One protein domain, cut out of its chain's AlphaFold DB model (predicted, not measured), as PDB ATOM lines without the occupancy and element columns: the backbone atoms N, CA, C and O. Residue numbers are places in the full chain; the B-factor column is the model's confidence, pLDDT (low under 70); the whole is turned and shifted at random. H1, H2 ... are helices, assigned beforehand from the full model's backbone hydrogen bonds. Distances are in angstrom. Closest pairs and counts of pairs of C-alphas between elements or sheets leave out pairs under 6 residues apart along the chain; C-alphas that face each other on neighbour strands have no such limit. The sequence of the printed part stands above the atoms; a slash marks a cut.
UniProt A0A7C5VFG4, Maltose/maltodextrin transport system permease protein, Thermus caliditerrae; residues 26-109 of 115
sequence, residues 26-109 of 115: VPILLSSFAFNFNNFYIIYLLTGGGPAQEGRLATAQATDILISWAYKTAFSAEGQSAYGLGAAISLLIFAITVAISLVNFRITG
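This is residues 26 to 109 of the 115 residues of the protein "Maltose/maltodextrin transport system permease protein" of Thermus caliditerrae (UniProt A0A7C5VFG4). One long helix, H4, runs along most of the length of the model, and two shorter helices, H1 and H3, lie one beyond the other along it, H1 beside its last part and H3 beside its first part, both running opposite ways to it. The short helix H2 meets H3 near its own first residue, Phe 40, and stands about perpendicular to it, apart from H4, and a long loop of residues 47 to 65 leads from H2 to H3. The printed part has 84 residues with four named helices, in the order H1, H2, H3, H4, and no named strand; the class is all helix. The whole is only just loose, close to compact, with a radius of gyration of the C-alphas of 14.6 A, and its outline is elongated, spanning 47 by 26 by 21 A.

H1, residues 26 to 37, touches residues 97 to 108 alone of H4, residues 83 to 108, and their closest C-alphas are those of Pro 27 and Thr 108, 5.1 A apart. The two run opposite ways at a shallow tilt of 8 degrees. H2, residues 40 to 46, is apart from H1 and from H4. H2 touches H3, residues 66 to 75, with the C-alphas of Phe 40 and Ser 68 closest at 5.7 A, and their lines are about perpendicular, at 80 degrees. H3 is apart from H1. H3 and H4 form a helical hairpin, opposite ways at a shallow tilt of 23 degrees; H4 touches H3 with residues 83 to 93 alone, and the C-alphas of Ala 74 and Gly 86 are the closest, 4.6 A apart. With 2 of these 3 touching pairs at a shallow tilt, the helix packing is mostly aligned, but only just. In H1, H2, H3 and H4 every O i to N i+4 pair is within hydrogen-bond range.

H1 begins at C-alpha 26, at (169.745, 142.452, 124.351), and measures 16.3 A from first to last C-alpha. H2 measures 10.3 A from Phe 40 to Leu 46. H3 begins at C-alpha 66, at (163.815, 120.279, 116.099), and measures 14.2 A. H4 measures 36.3 A and ends at C-alpha 108, at (163.424, 145.076, 120.962).

The two C-alphas farthest apart are those of Gly 79 and Gly 109, at 47.7 A, while the first and last printed C-alphas, of Val 26 and Gly 109, are 11.2 A apart. The printed part has no cut. The link from H1 to H2 is tight, with 2 residues, that from H2 to H3 is long, with 19, and that from H3 to H4 is short, with 7. The mean pLDDT of the printed part is 83.2, and residues 56 to 58, residues 76 to 81 and residue 109 are under 70.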
ATOM      1  N   VAL A  26     170.896 143.355 124.157       86.19
ATOM      2  CA  VAL A  26     169.745 142.452 124.351       86.19
ATOM      3  C   VAL A  26     169.003 142.128 123.038       86.19
ATOM      4  O   VAL A  26     168.832 140.939 122.750       86.19
ATOM      5  N   PRO A  27     168.619 143.109 122.193       85.25
ATOM      6  CA  PRO A  27     167.995 142.825 120.898       85.25
ATOM      7  C   PRO A  27     168.856 141.963 119.971       85.25
ATOM      8  O   PRO A  27     168.357 141.046 119.314       85.25
ATOM      9  N   ILE A  28     170.161 142.240 119.928       88.94
ATOM     10  CA  ILE A  28     171.118 141.537 119.068       88.94
ATOM     11  C   ILE A  28     171.254 140.080 119.517       88.94
ATOM     12  O   ILE A  28     171.178 139.169 118.693       88.94
ATOM     13  N   LEU A  29     171.399 139.850 120.824       88.69
ATOM     14  CA  LEU A  29     171.495 138.508 121.396       88.69
ATOM     15  C   LEU A  29     170.234 137.694 121.137       88.69
ATOM     16  O   LEU A  29     170.323 136.540 120.727       88.69
ATOM     17  N   LEU A  30     169.061 138.295 121.328       85.56
ATOM     18  CA  LEU A  30     167.794 137.608 121.119       85.56
ATOM     19  C   LEU A  30     167.554 137.284 119.639       85.56
ATOM     20  O   LEU A  30     167.012 136.230 119.310       85.56
ATOM     21  N   SER A  31     167.993 138.167 118.741       85.81
ATOM     22  CA  SER A  31     167.921 137.940 117.292       85.81
ATOM     23  C   SER A  31     168.893 136.846 116.851       85.81
ATOM     24  O   SER A  31     168.513 135.947 116.104       85.81
ATOM     25  N   SER A  32     170.118 136.863 117.379       89.69
ATOM     26  CA  SER A  32     171.112 135.808 117.162       89.69
ATOM     27  C   SER A  32     170.636 134.457 117.705       89.69
ATOM     28  O   SER A  32     170.785 133.434 117.039       89.69
ATOM     29  N   PHE A  33     169.999 134.436 118.879       88.62
ATOM     30  CA  PHE A  33     169.396 133.231 119.441       88.62
ATOM     31  C   PHE A  33     168.301 132.674 118.525       88.62
ATOM     32  O   PHE A  33     168.342 131.496 118.178       88.62
ATOM     33  N   ALA A  34     167.365 133.518 118.079       84.75
ATOM     34  CA  ALA A  34     166.294 133.104 117.174       84.75
ATOM     35  C   ALA A  34     166.837 132.552 115.842       84.75
ATOM     36  O   ALA A  34     166.329 131.549 115.338       84.75
ATOM     37  N   PHE A  35     167.898 133.169 115.310       86.50
ATOM     38  CA  PHE A  35     168.591 132.701 114.110       86.50
ATOM     39  C   PHE A  35     169.240 131.324 114.320       86.50
ATOM     40  O   PHE A  35     169.025 130.407 113.529       86.50
ATOM     41  N   ASN A  36     169.997 131.150 115.407       90.06
ATOM     42  CA  ASN A  36     170.692 129.893 115.689       90.06
ATOM     43  C   ASN A  36     169.734 128.751 116.058       90.06
ATOM     44  O   ASN A  36     170.001 127.604 115.708       90.06
ATOM     45  N   PHE A  37     168.599 129.053 116.696       86.44
ATOM     46  CA  PHE A  37     167.590 128.059 117.078       86.44
ATOM     47  C   PHE A  37     167.042 127.269 115.877       86.44
ATOM     48  O   PHE A  37     166.751 126.081 115.998       86.44
ATOM     49  N   ASN A  38     166.938 127.910 114.708       86.94
ATOM     50  CA  ASN A  38     166.441 127.302 113.471       86.94
ATOM     51  C   ASN A  38     167.551 127.032 112.436       86.94
ATOM     52  O   ASN A  38     167.261 126.862 111.250       86.94
ATOM     53  N   ASN A  39     168.823 126.982 112.846       90.88
ATOM     54  CA  ASN A  39     169.942 126.792 111.922       90.88
ATOM     55  C   ASN A  39     170.061 125.326 111.464       90.88
ATOM     56  O   ASN A  39     170.901 124.560 111.926       90.88
ATOM     57  N   PHE A  40     169.191 124.924 110.539       89.94
ATOM     58  CA  PHE A  40     169.164 123.575 109.972       89.94
ATOM     59  C   PHE A  40     170.465 123.213 109.245       89.94
ATOM     60  O   PHE A  40     170.980 122.105 109.391       89.94
ATOM     61  N   TYR A  41     171.002 124.155 108.469       90.75
ATOM     62  CA  TYR A  41     172.097 123.900 107.538       90.75
ATOM     63  C   TYR A  41     173.380 123.466 108.246       90.75
ATOM     64  O   TYR A  41     174.014 122.500 107.822       90.75
ATOM     65  N   ILE A  42     173.735 124.133 109.351       92.31
ATOM     66  CA  ILE A  42     174.959 123.803 110.086       92.31
ATOM     67  C   ILE A  42     174.909 122.377 110.640       92.31
ATOM     68  O   ILE A  42     175.876 121.639 110.495       92.31
ATOM     69  N   ILE A  43     173.773 121.955 111.202       91.38
ATOM     70  CA  ILE A  43     173.620 120.606 111.755       91.38
ATOM     71  C   ILE A  43     173.621 119.572 110.634       91.38
ATOM     72  O   ILE A  43     174.392 118.611 110.691       91.38
ATOM     73  N   TYR A  44     172.803 119.792 109.600       89.25
ATOM     74  CA  TYR A  44     172.639 118.847 108.502       89.25
ATOM     75  C   TYR A  44     173.950 118.589 107.755       89.25
ATOM     76  O   TYR A  44     174.269 117.438 107.476       89.25
ATOM     77  N   LEU A  45     174.739 119.632 107.482       91.06
ATOM     78  CA  LEU A  45     175.994 119.470 106.754       91.06
ATOM     79  C   LEU A  45     177.174 119.037 107.613       91.06
ATOM     80  O   LEU A  45     177.993 118.253 107.149       91.06
ATOM     81  N   LEU A  46     177.303 119.571 108.830       93.44
ATOM     82  CA  LEU A  46     178.496 119.314 109.638       93.44
ATOM     83  C   LEU A  46     178.442 117.947 110.314       93.44
ATOM     84  O   LEU A  46     179.448 117.252 110.403       93.44
ATOM     85  N   THR A  47     177.270 117.589 110.831       91.00
ATOM     86  CA  THR A  47     177.104 116.408 111.691       91.00
ATOM     87  C   THR A  47     176.103 115.412 111.132       91.00
ATOM     88  O   THR A  47     176.054 114.272 111.592       91.00
ATOM     89  N   GLY A  48     175.249 115.845 110.199       86.56
ATOM     90  CA  GLY A  48     174.077 115.083 109.796       86.56
ATOM     91  C   GLY A  48     173.188 114.704 110.981       86.56
ATOM     92  O   GLY A  48     172.481 113.715 110.868       86.56
ATOM     93  N   GLY A  49     173.253 115.426 112.113       84.94
ATOM     94  CA  GLY A  49     172.575 115.151 113.387       84.94
ATOM     95  C   GLY A  49     173.235 114.114 114.305       84.94
ATOM     96  O   GLY A  49     172.769 113.912 115.427       84.94
ATOM     97  N   GLY A  50     174.333 113.482 113.887       86.38
ATOM     98  CA  GLY A  50     174.997 112.431 114.657       86.38
ATOM     99  C   GLY A  50     175.669 112.903 115.961       86.38
ATOM    100  O   GLY A  50     175.751 114.105 116.223       86.38
ATOM    101  N   PRO A  51     176.203 111.974 116.778       88.31
ATOM    102  CA  PRO A  51     176.120 110.517 116.630       88.31
ATOM    103  C   PRO A  51     174.699 109.959 116.815       88.31
ATOM    104  O   PRO A  51     173.821 110.615 117.382       88.31
ATOM    105  N   ALA A  52     174.477 108.735 116.326       81.62
ATOM    106  CA  ALA A  52     173.240 108.005 116.581       81.62
ATOM    107  C   ALA A  52     173.061 107.788 118.092       81.62
ATOM    108  O   ALA A  52     174.019 107.506 118.809       81.62
ATOM    109  N   GLN A  53     171.831 107.960 118.569       79.38
ATOM    110  CA  GLN A  53     171.477 107.784 119.973       79.38
ATOM    111  C   GLN A  53     170.652 106.508 120.102       79.38
ATOM    112  O   GLN A  53     169.491 106.471 119.701       79.38
ATOM    113  N   GLU A  54     171.263 105.456 120.636       74.69
ATOM    114  CA  GLU A  54     170.587 104.182 120.881       74.69
ATOM    115  C   GLU A  54     169.817 104.212 122.213       74.69
ATOM    116  O   GLU A  54     170.156 104.951 123.138       74.69
ATOM    117  N   GLY A  55     168.749 103.417 122.320       71.81
ATOM    118  CA  GLY A  55     167.985 103.266 123.567       71.81
ATOM    119  C   GLY A  55     167.002 104.399 123.897       71.81
ATOM    120  O   GLY A  55     166.498 104.453 125.019       71.81
ATOM    121  N   ARG A  56     166.696 105.300 122.952       69.50
ATOM    122  CA  ARG A  56     165.682 106.356 123.131       69.50
ATOM    123  C   ARG A  56     164.407 106.052 122.344       69.50
ATOM    124  O   ARG A  56     164.452 105.518 121.245       69.50
ATOM    125  N   LEU A  57     163.267 106.454 122.910       65.31
ATOM    126  CA  LEU A  57     161.948 106.395 122.258       65.31
ATOM    127  C   LEU A  57     161.832 107.368 121.072       65.31
ATOM    128  O   LEU A  57     161.008 107.173 120.185       65.31
ATOM    129  N   ALA A  58     162.629 108.438 121.078       69.44
ATOM    130  CA  ALA A  58     162.643 109.441 120.022       69.44
ATOM    131  C   ALA A  58     163.647 109.059 118.926       69.44
ATOM    132  O   ALA A  58     164.776 108.688 119.227       69.44
ATOM    133  N   THR A  59     163.264 109.251 117.661       76.75
ATOM    134  CA  THR A  59     164.119 109.044 116.475       76.75
ATOM    135  C   THR A  59     165.177 110.141 116.274       76.75
ATOM    136  O   THR A  59     165.876 110.152 115.263       76.75
ATOM    137  N   ALA A  60     165.286 111.090 117.207       82.94
ATOM    138  CA  ALA A  60     166.244 112.186 117.151       82.94
ATOM    139  C   ALA A  60     167.657 111.710 117.517       82.94
ATOM    140  O   ALA A  60     167.846 110.965 118.482       82.94
ATOM    141  N   GLN A  61     168.656 112.179 116.771       86.62
ATOM    142  CA  GLN A  61     170.064 111.911 117.055       86.62
ATOM    143  C   GLN A  61     170.667 112.960 118.009       86.62
ATOM    144  O   GLN A  61     169.990 113.883 118.460       86.62
ATOM    145  N   ALA A  62     171.940 112.798 118.377       87.62
ATOM    146  CA  ALA A  62     172.572 113.552 119.464       87.62
ATOM    147  C   ALA A  62     172.636 115.067 119.242       87.62
ATOM    148  O   ALA A  62     172.532 115.827 120.204       87.62
ATOM    149  N   THR A  63     172.859 115.492 118.000       91.06
ATOM    150  CA  THR A  63     173.024 116.906 117.639       91.06
ATOM    151  C   THR A  63     171.848 117.428 116.822       91.06
ATOM    152  O   THR A  63     171.870 118.576 116.380       91.06
ATOM    153  N   ASP A  64     170.804 116.612 116.642       89.75
ATOM    154  CA  ASP A  64     169.604 117.050 115.947       89.75
ATOM    155  C   ASP A  64     168.902 118.172 116.719       89.75
ATOM    156  O   ASP A  64     168.597 118.065 117.908       89.75
ATOM    157  N   ILE A  65     168.586 119.238 115.992       90.69
ATOM    158  CA  ILE A  65     167.653 120.272 116.428       90.69
ATOM    159  C   ILE A  65     166.254 119.936 115.904       90.69
ATOM    160  O   ILE A  65     166.102 119.138 114.980       90.69
ATOM    161  N   LEU A  66     165.214 120.568 116.454       89.81
ATOM    162  CA  LEU A  66     163.815 120.279 116.099       89.81
ATOM    163  C   LEU A  66     163.576 120.234 114.581       89.81
ATOM    164  O   LEU A  66     162.941 119.304 114.089       89.81
ATOM    165  N   ILE A  67     164.119 121.200 113.836       89.81
ATOM    166  CA  ILE A  67     163.963 121.271 112.378       89.81
ATOM    167  C   ILE A  67     164.739 120.176 111.631       89.81
ATOM    168  O   ILE A  67     164.226 119.643 110.648       89.81
ATOM    169  N   SER A  68     165.929 119.778 112.104       89.81
ATOM    170  CA  SER A  68     166.679 118.678 111.479       89.81
ATOM    171  C   SER A  68     166.031 117.326 111.759       89.81
ATOM    172  O   SER A  68     165.935 116.486 110.864       89.81
ATOM    173  N   TRP A  69     165.481 117.161 112.962       88.19
ATOM    174  CA  TRP A  69     164.693 115.996 113.329       88.19
ATOM    175  C   TRP A  69     163.385 115.897 112.529       88.19
ATOM    176  O   TRP A  69     163.065 114.821 112.018       88.19
ATOM    177  N   ALA A  70     162.657 117.007 112.352       88.06
ATOM    178  CA  ALA A  70     161.441 117.048 111.535       88.06
ATOM    179  C   ALA A  70     161.722 116.633 110.086       88.06
ATOM    180  O   ALA A  70     161.008 115.796 109.531       88.06
ATOM    181  N   TYR A  71     162.796 117.175 109.501       87.19
ATOM    182  CA  TYR A  71     163.226 116.843 108.145       87.19
ATOM    183  C   TYR A  71     163.546 115.352 108.001       87.19
ATOM    184  O   TYR A  71     162.987 114.684 107.134       87.19
ATOM    185  N   LYS A  72     164.378 114.797 108.891       84.62
ATOM    186  CA  LYS A  72     164.717 113.366 108.862       84.62
ATOM    187  C   LYS A  72     163.502 112.468 109.049       84.62
ATOM    188  O   LYS A  72     163.376 111.457 108.368       84.62
ATOM    189  N   THR A  73     162.596 112.847 109.942       83.81
ATOM    190  CA  THR A  73     161.362 112.093 110.197       83.81
ATOM    191  C   THR A  73     160.435 112.095 108.980       83.81
ATOM    192  O   THR A  73     159.789 111.090 108.691       83.81
ATOM    193  N   ALA A  74     160.383 113.206 108.242       82.62
ATOM    194  CA  ALA A  74     159.562 113.328 107.043       82.62
ATOM    195  C   ALA A  74     160.182 112.658 105.804       82.62
ATOM    196  O   ALA A  74     159.435 112.148 104.972       82.62
ATOM    197  N   PHE A  75     161.513 112.672 105.660       77.75
ATOM    198  CA  PHE A  75     162.181 112.360 104.385       77.75
ATOM    199  C   PHE A  75     163.284 111.293 104.448       77.75
ATOM    200  O   PHE A  75     163.692 110.805 103.398       77.75
ATOM    201  N   SER A  76     163.791 110.932 105.628       67.69
ATOM    202  CA  SER A  76     164.965 110.051 105.780       67.69
ATOM    203  C   SER A  76     164.671 108.731 106.499       67.69
ATOM    204  O   SER A  76     165.573 107.910 106.632       67.69
ATOM    205  N   ALA A  77     163.438 108.505 106.958       61.16
ATOM    206  CA  ALA A  77     163.031 107.222 107.521       61.16
ATOM    207  C   ALA A  77     162.919 106.175 106.396       61.16
ATOM    208  O   ALA A  77     161.993 106.227 105.587       61.16
ATOM    209  N   GLU A  78     163.887 105.256 106.336       54.16
ATOM    210  CA  GLU A  78     163.959 104.086 105.447       54.16
ATOM    211  C   GLU A  78     162.582 103.461 105.131       54.16
ATOM    212  O   GLU A  78     162.048 102.649 105.882       54.16
ATOM    213  N   GLY A  79     161.998 103.834 103.989       53.31
ATOM    214  CA  GLY A  79     160.828 103.168 103.399       53.31
ATOM    215  C   GLY A  79     159.451 103.515 103.979       53.31
ATOM    216  O   GLY A  79     158.448 103.101 103.400       53.31
ATOM    217  N   GLN A  80     159.362 104.300 105.057       55.66
ATOM    218  CA  GLN A  80     158.095 104.820 105.587       55.66
ATOM    219  C   GLN A  80     158.242 106.297 105.941       55.66
ATOM    220  O   GLN A  80     158.473 106.663 107.092       55.66
ATOM    221  N   SER A  81     158.098 107.166 104.943       59.62
ATOM    222  CA  SER A  81     158.036 108.608 105.158       59.62
ATOM    223  C   SER A  81     156.853 108.947 106.072       59.62
ATOM    224  O   SER A  81     155.698 108.986 105.641       59.62
ATOM    225  N   ALA A  82     157.127 109.189 107.355       71.69
ATOM    226  CA  ALA A  82     156.127 109.549 108.350       71.69
ATOM    227  C   ALA A  82     155.753 111.033 108.206       71.69
ATOM    228  O   ALA A  82     155.951 111.839 109.117       71.69
ATOM    229  N   TYR A  83     155.201 111.405 107.046       77.88
ATOM    230  CA  TYR A  83     154.841 112.787 106.716       77.88
ATOM    231  C   TYR A  83     153.901 113.406 107.754       77.88
ATOM    232  O   TYR A  83     154.046 114.580 108.077       77.88
ATOM    233  N   GLY A  84     152.983 112.618 108.328       82.12
ATOM    234  CA  GLY A  84     152.092 113.079 109.396       82.12
ATOM    235  C   GLY A  84     152.841 113.478 110.672       82.12
ATOM    236  O   GLY A  84     152.562 114.529 111.248       82.12
ATOM    237  N   LEU A  85     153.841 112.690 111.078       83.00
ATOM    238  CA  LEU A  85     154.675 113.000 112.240       83.00
ATOM    239  C   LEU A  85     155.582 114.206 111.951       83.00
ATOM    240  O   LEU A  85     155.643 115.132 112.756       83.00
ATOM    241  N   GLY A  86     156.217 114.246 110.776       83.81
ATOM    242  CA  GLY A  86     157.028 115.388 110.342       83.81
ATOM    243  C   GLY A  86     156.231 116.697 110.258       83.81
ATOM    244  O   GLY A  86     156.711 117.747 110.691       83.81
ATOM    245  N   ALA A  87     154.986 116.637 109.775       85.94
ATOM    246  CA  ALA A  87     154.077 117.779 109.731       85.94
ATOM    247  C   ALA A  87     153.675 118.251 111.139       85.94
ATOM    248  O   ALA A  87     153.693 119.453 111.406       85.94
ATOM    249  N   ALA A  88     153.382 117.327 112.061       88.81
ATOM    250  CA  ALA A  88     153.080 117.666 113.452       88.81
ATOM    251  C   ALA A  88     154.269 118.353 114.149       88.81
ATOM    252  O   ALA A  88     154.093 119.382 114.803       88.81
ATOM    253  N   ILE A  89     155.491 117.843 113.952       88.31
ATOM    254  CA  ILE A  89     156.711 118.472 114.483       88.31
ATOM    255  C   ILE A  89     156.910 119.865 113.861       88.31
ATOM    256  O   ILE A  89     157.236 120.816 114.570       88.31
ATOM    257  N   SER A  90     156.646 120.025 112.561       88.88
ATOM    258  CA  SER A  90     156.740 121.323 111.873       88.88
ATOM    259  C   SER A  90     155.754 122.357 112.428       88.88
ATOM    260  O   SER A  90     156.114 123.521 112.599       88.88
ATOM    261  N   LEU A  91     154.535 121.936 112.783       92.25
ATOM    262  CA  LEU A  91     153.549 122.802 113.437       92.25
ATOM    263  C   LEU A  91     154.036 123.277 114.819       92.25
ATOM    264  O   LEU A  91     153.862 124.443 115.175       92.25
ATOM    265  N   LEU A  92     154.686 122.394 115.586       90.81
ATOM    266  CA  LEU A  92     155.287 122.754 116.875       90.81
ATOM    267  C   LEU A  92     156.440 123.750 116.703       90.81
ATOM    268  O   LEU A  92     156.505 124.741 117.430       90.81
ATOM    269  N   ILE A  93     157.315 123.531 115.717       90.31
ATOM    270  CA  ILE A  93     158.404 124.463 115.387       90.31
ATOM    271  C   ILE A  93     157.842 125.834 115.021       90.31
ATOM    272  O   ILE A  93     158.355 126.851 115.494       90.31
ATOM    273  N   PHE A  94     156.780 125.870 114.215       89.88
ATOM    274  CA  PHE A  94     156.099 127.108 113.859       89.88
ATOM    275  C   PHE A  94     155.588 127.841 115.106       89.88
ATOM    276  O   PHE A  94     155.911 129.014 115.296       89.88
ATOM    277  N   ALA A  95     154.875 127.148 115.998       92.81
ATOM    278  CA  ALA A  95     154.359 127.742 117.231       92.81
ATOM    279  C   ALA A  95     155.479 128.309 118.125       92.81
ATOM    280  O   ALA A  95     155.374 129.438 118.611       92.81
ATOM    281  N   ILE A  96     156.579 127.565 118.297       90.44
ATOM    282  CA  ILE A  96     157.735 128.002 119.096       90.44
ATOM    283  C   ILE A  96     158.427 129.203 118.444       90.44
ATOM    284  O   ILE A  96     158.741 130.181 119.120       90.44
ATOM    285  N   THR A  97     158.630 129.167 117.128       87.19
ATOM    286  CA  THR A  97     159.294 130.255 116.398       87.19
ATOM    287  C   THR A  97     158.473 131.537 116.448       87.19
ATOM    288  O   THR A  97     159.034 132.613 116.666       87.19
ATOM    289  N   VAL A  98     157.145 131.443 116.320       89.25
ATOM    290  CA  VAL A  98     156.238 132.587 116.500       89.25
ATOM    291  C   VAL A  98     156.334 133.128 117.925       89.25
ATOM    292  O   VAL A  98     156.476 134.337 118.100       89.25
ATOM    293  N   ALA A  99     156.325 132.263 118.941       89.69
ATOM    294  CA  ALA A  99     156.463 132.688 120.333       89.69
ATOM    295  C   ALA A  99     157.789 133.434 120.578       89.69
ATOM    296  O   ALA A  99     157.778 134.534 121.132       89.69
ATOM    297  N   ILE A 100     158.916 132.892 120.102       86.38
ATOM    298  CA  ILE A 100     160.240 133.530 120.207       86.38
ATOM    299  C   ILE A 100     160.258 134.869 119.460       86.38
ATOM    300  O   ILE A 100     160.749 135.864 119.992       86.38
ATOM    301  N   SER A 101     159.684 134.922 118.256       84.75
ATOM    302  CA  SER A 101     159.625 136.146 117.446       84.75
ATOM    303  C   SER A 101     158.802 137.236 118.133       84.75
ATOM    304  O   SER A 101     159.222 138.388 118.185       84.75
ATOM    305  N   LEU A 102     157.661 136.881 118.730       86.69
ATOM    306  CA  LEU A 102     156.830 137.818 119.490       86.69
ATOM    307  C   LEU A 102     157.563 138.364 120.718       86.69
ATOM    308  O   LEU A 102     157.480 139.562 120.996       86.69
ATOM    309  N   VAL A 103     158.292 137.509 121.441       84.75
ATOM    310  CA  VAL A 103     159.133 137.937 122.567       84.75
ATOM    311  C   VAL A 103     160.233 138.885 122.082       84.75
ATOM    312  O   VAL A 103     160.419 139.943 122.681       84.75
ATOM    313  N   ASN A 104     160.891 138.565 120.963       81.88
ATOM    314  CA  ASN A 104     161.895 139.432 120.351       81.88
ATOM    315  C   ASN A 104     161.322 140.807 120.000       81.88
ATOM    316  O   ASN A 104     161.844 141.820 120.460       81.88
ATOM    317  N   PHE A 105     160.187 140.856 119.304       81.00
ATOM    318  CA  PHE A 105     159.553 142.125 118.956       81.00
ATOM    319  C   PHE A 105     159.110 142.941 120.175       81.00
ATOM    320  O   PHE A 105     159.210 144.171 120.148       81.00
ATOM    321  N   ARG A 106     158.650 142.290 121.252       80.44
ATOM    322  CA  ARG A 106     158.263 142.981 122.492       80.44
ATOM    323  C   ARG A 106     159.449 143.596 123.228       80.44
ATOM    324  O   ARG A 106     159.305 144.697 123.752       80.44
ATOM    325  N   ILE A 107     160.586 142.906 123.271       75.12
ATOM    326  CA  ILE A 107     161.782 143.361 123.995       75.12
ATOM    327  C   ILE A 107     162.554 144.402 123.178       75.12
ATOM    328  O   ILE A 107     162.960 145.428 123.716       75.12
ATOM    329  N   THR A 108     162.708 144.172 121.874       71.94
ATOM    330  CA  THR A 108     163.424 145.076 120.962       71.94
ATOM    331  C   THR A 108     162.644 146.364 120.695       71.94
ATOM    332  O   THR A 108     163.221 147.370 120.302       71.94
ATOM    333  N   GLY A 109     161.326 146.376 120.929       63.69
ATOM    334  CA  GLY A 109     160.516 147.578 120.758       63.69
ATOM    335  C   GLY A 109     160.411 148.037 119.303       63.69
ATOM    336  O   GLY A 109     160.088 149.196 119.081       63.69
TER     337      GLY A 109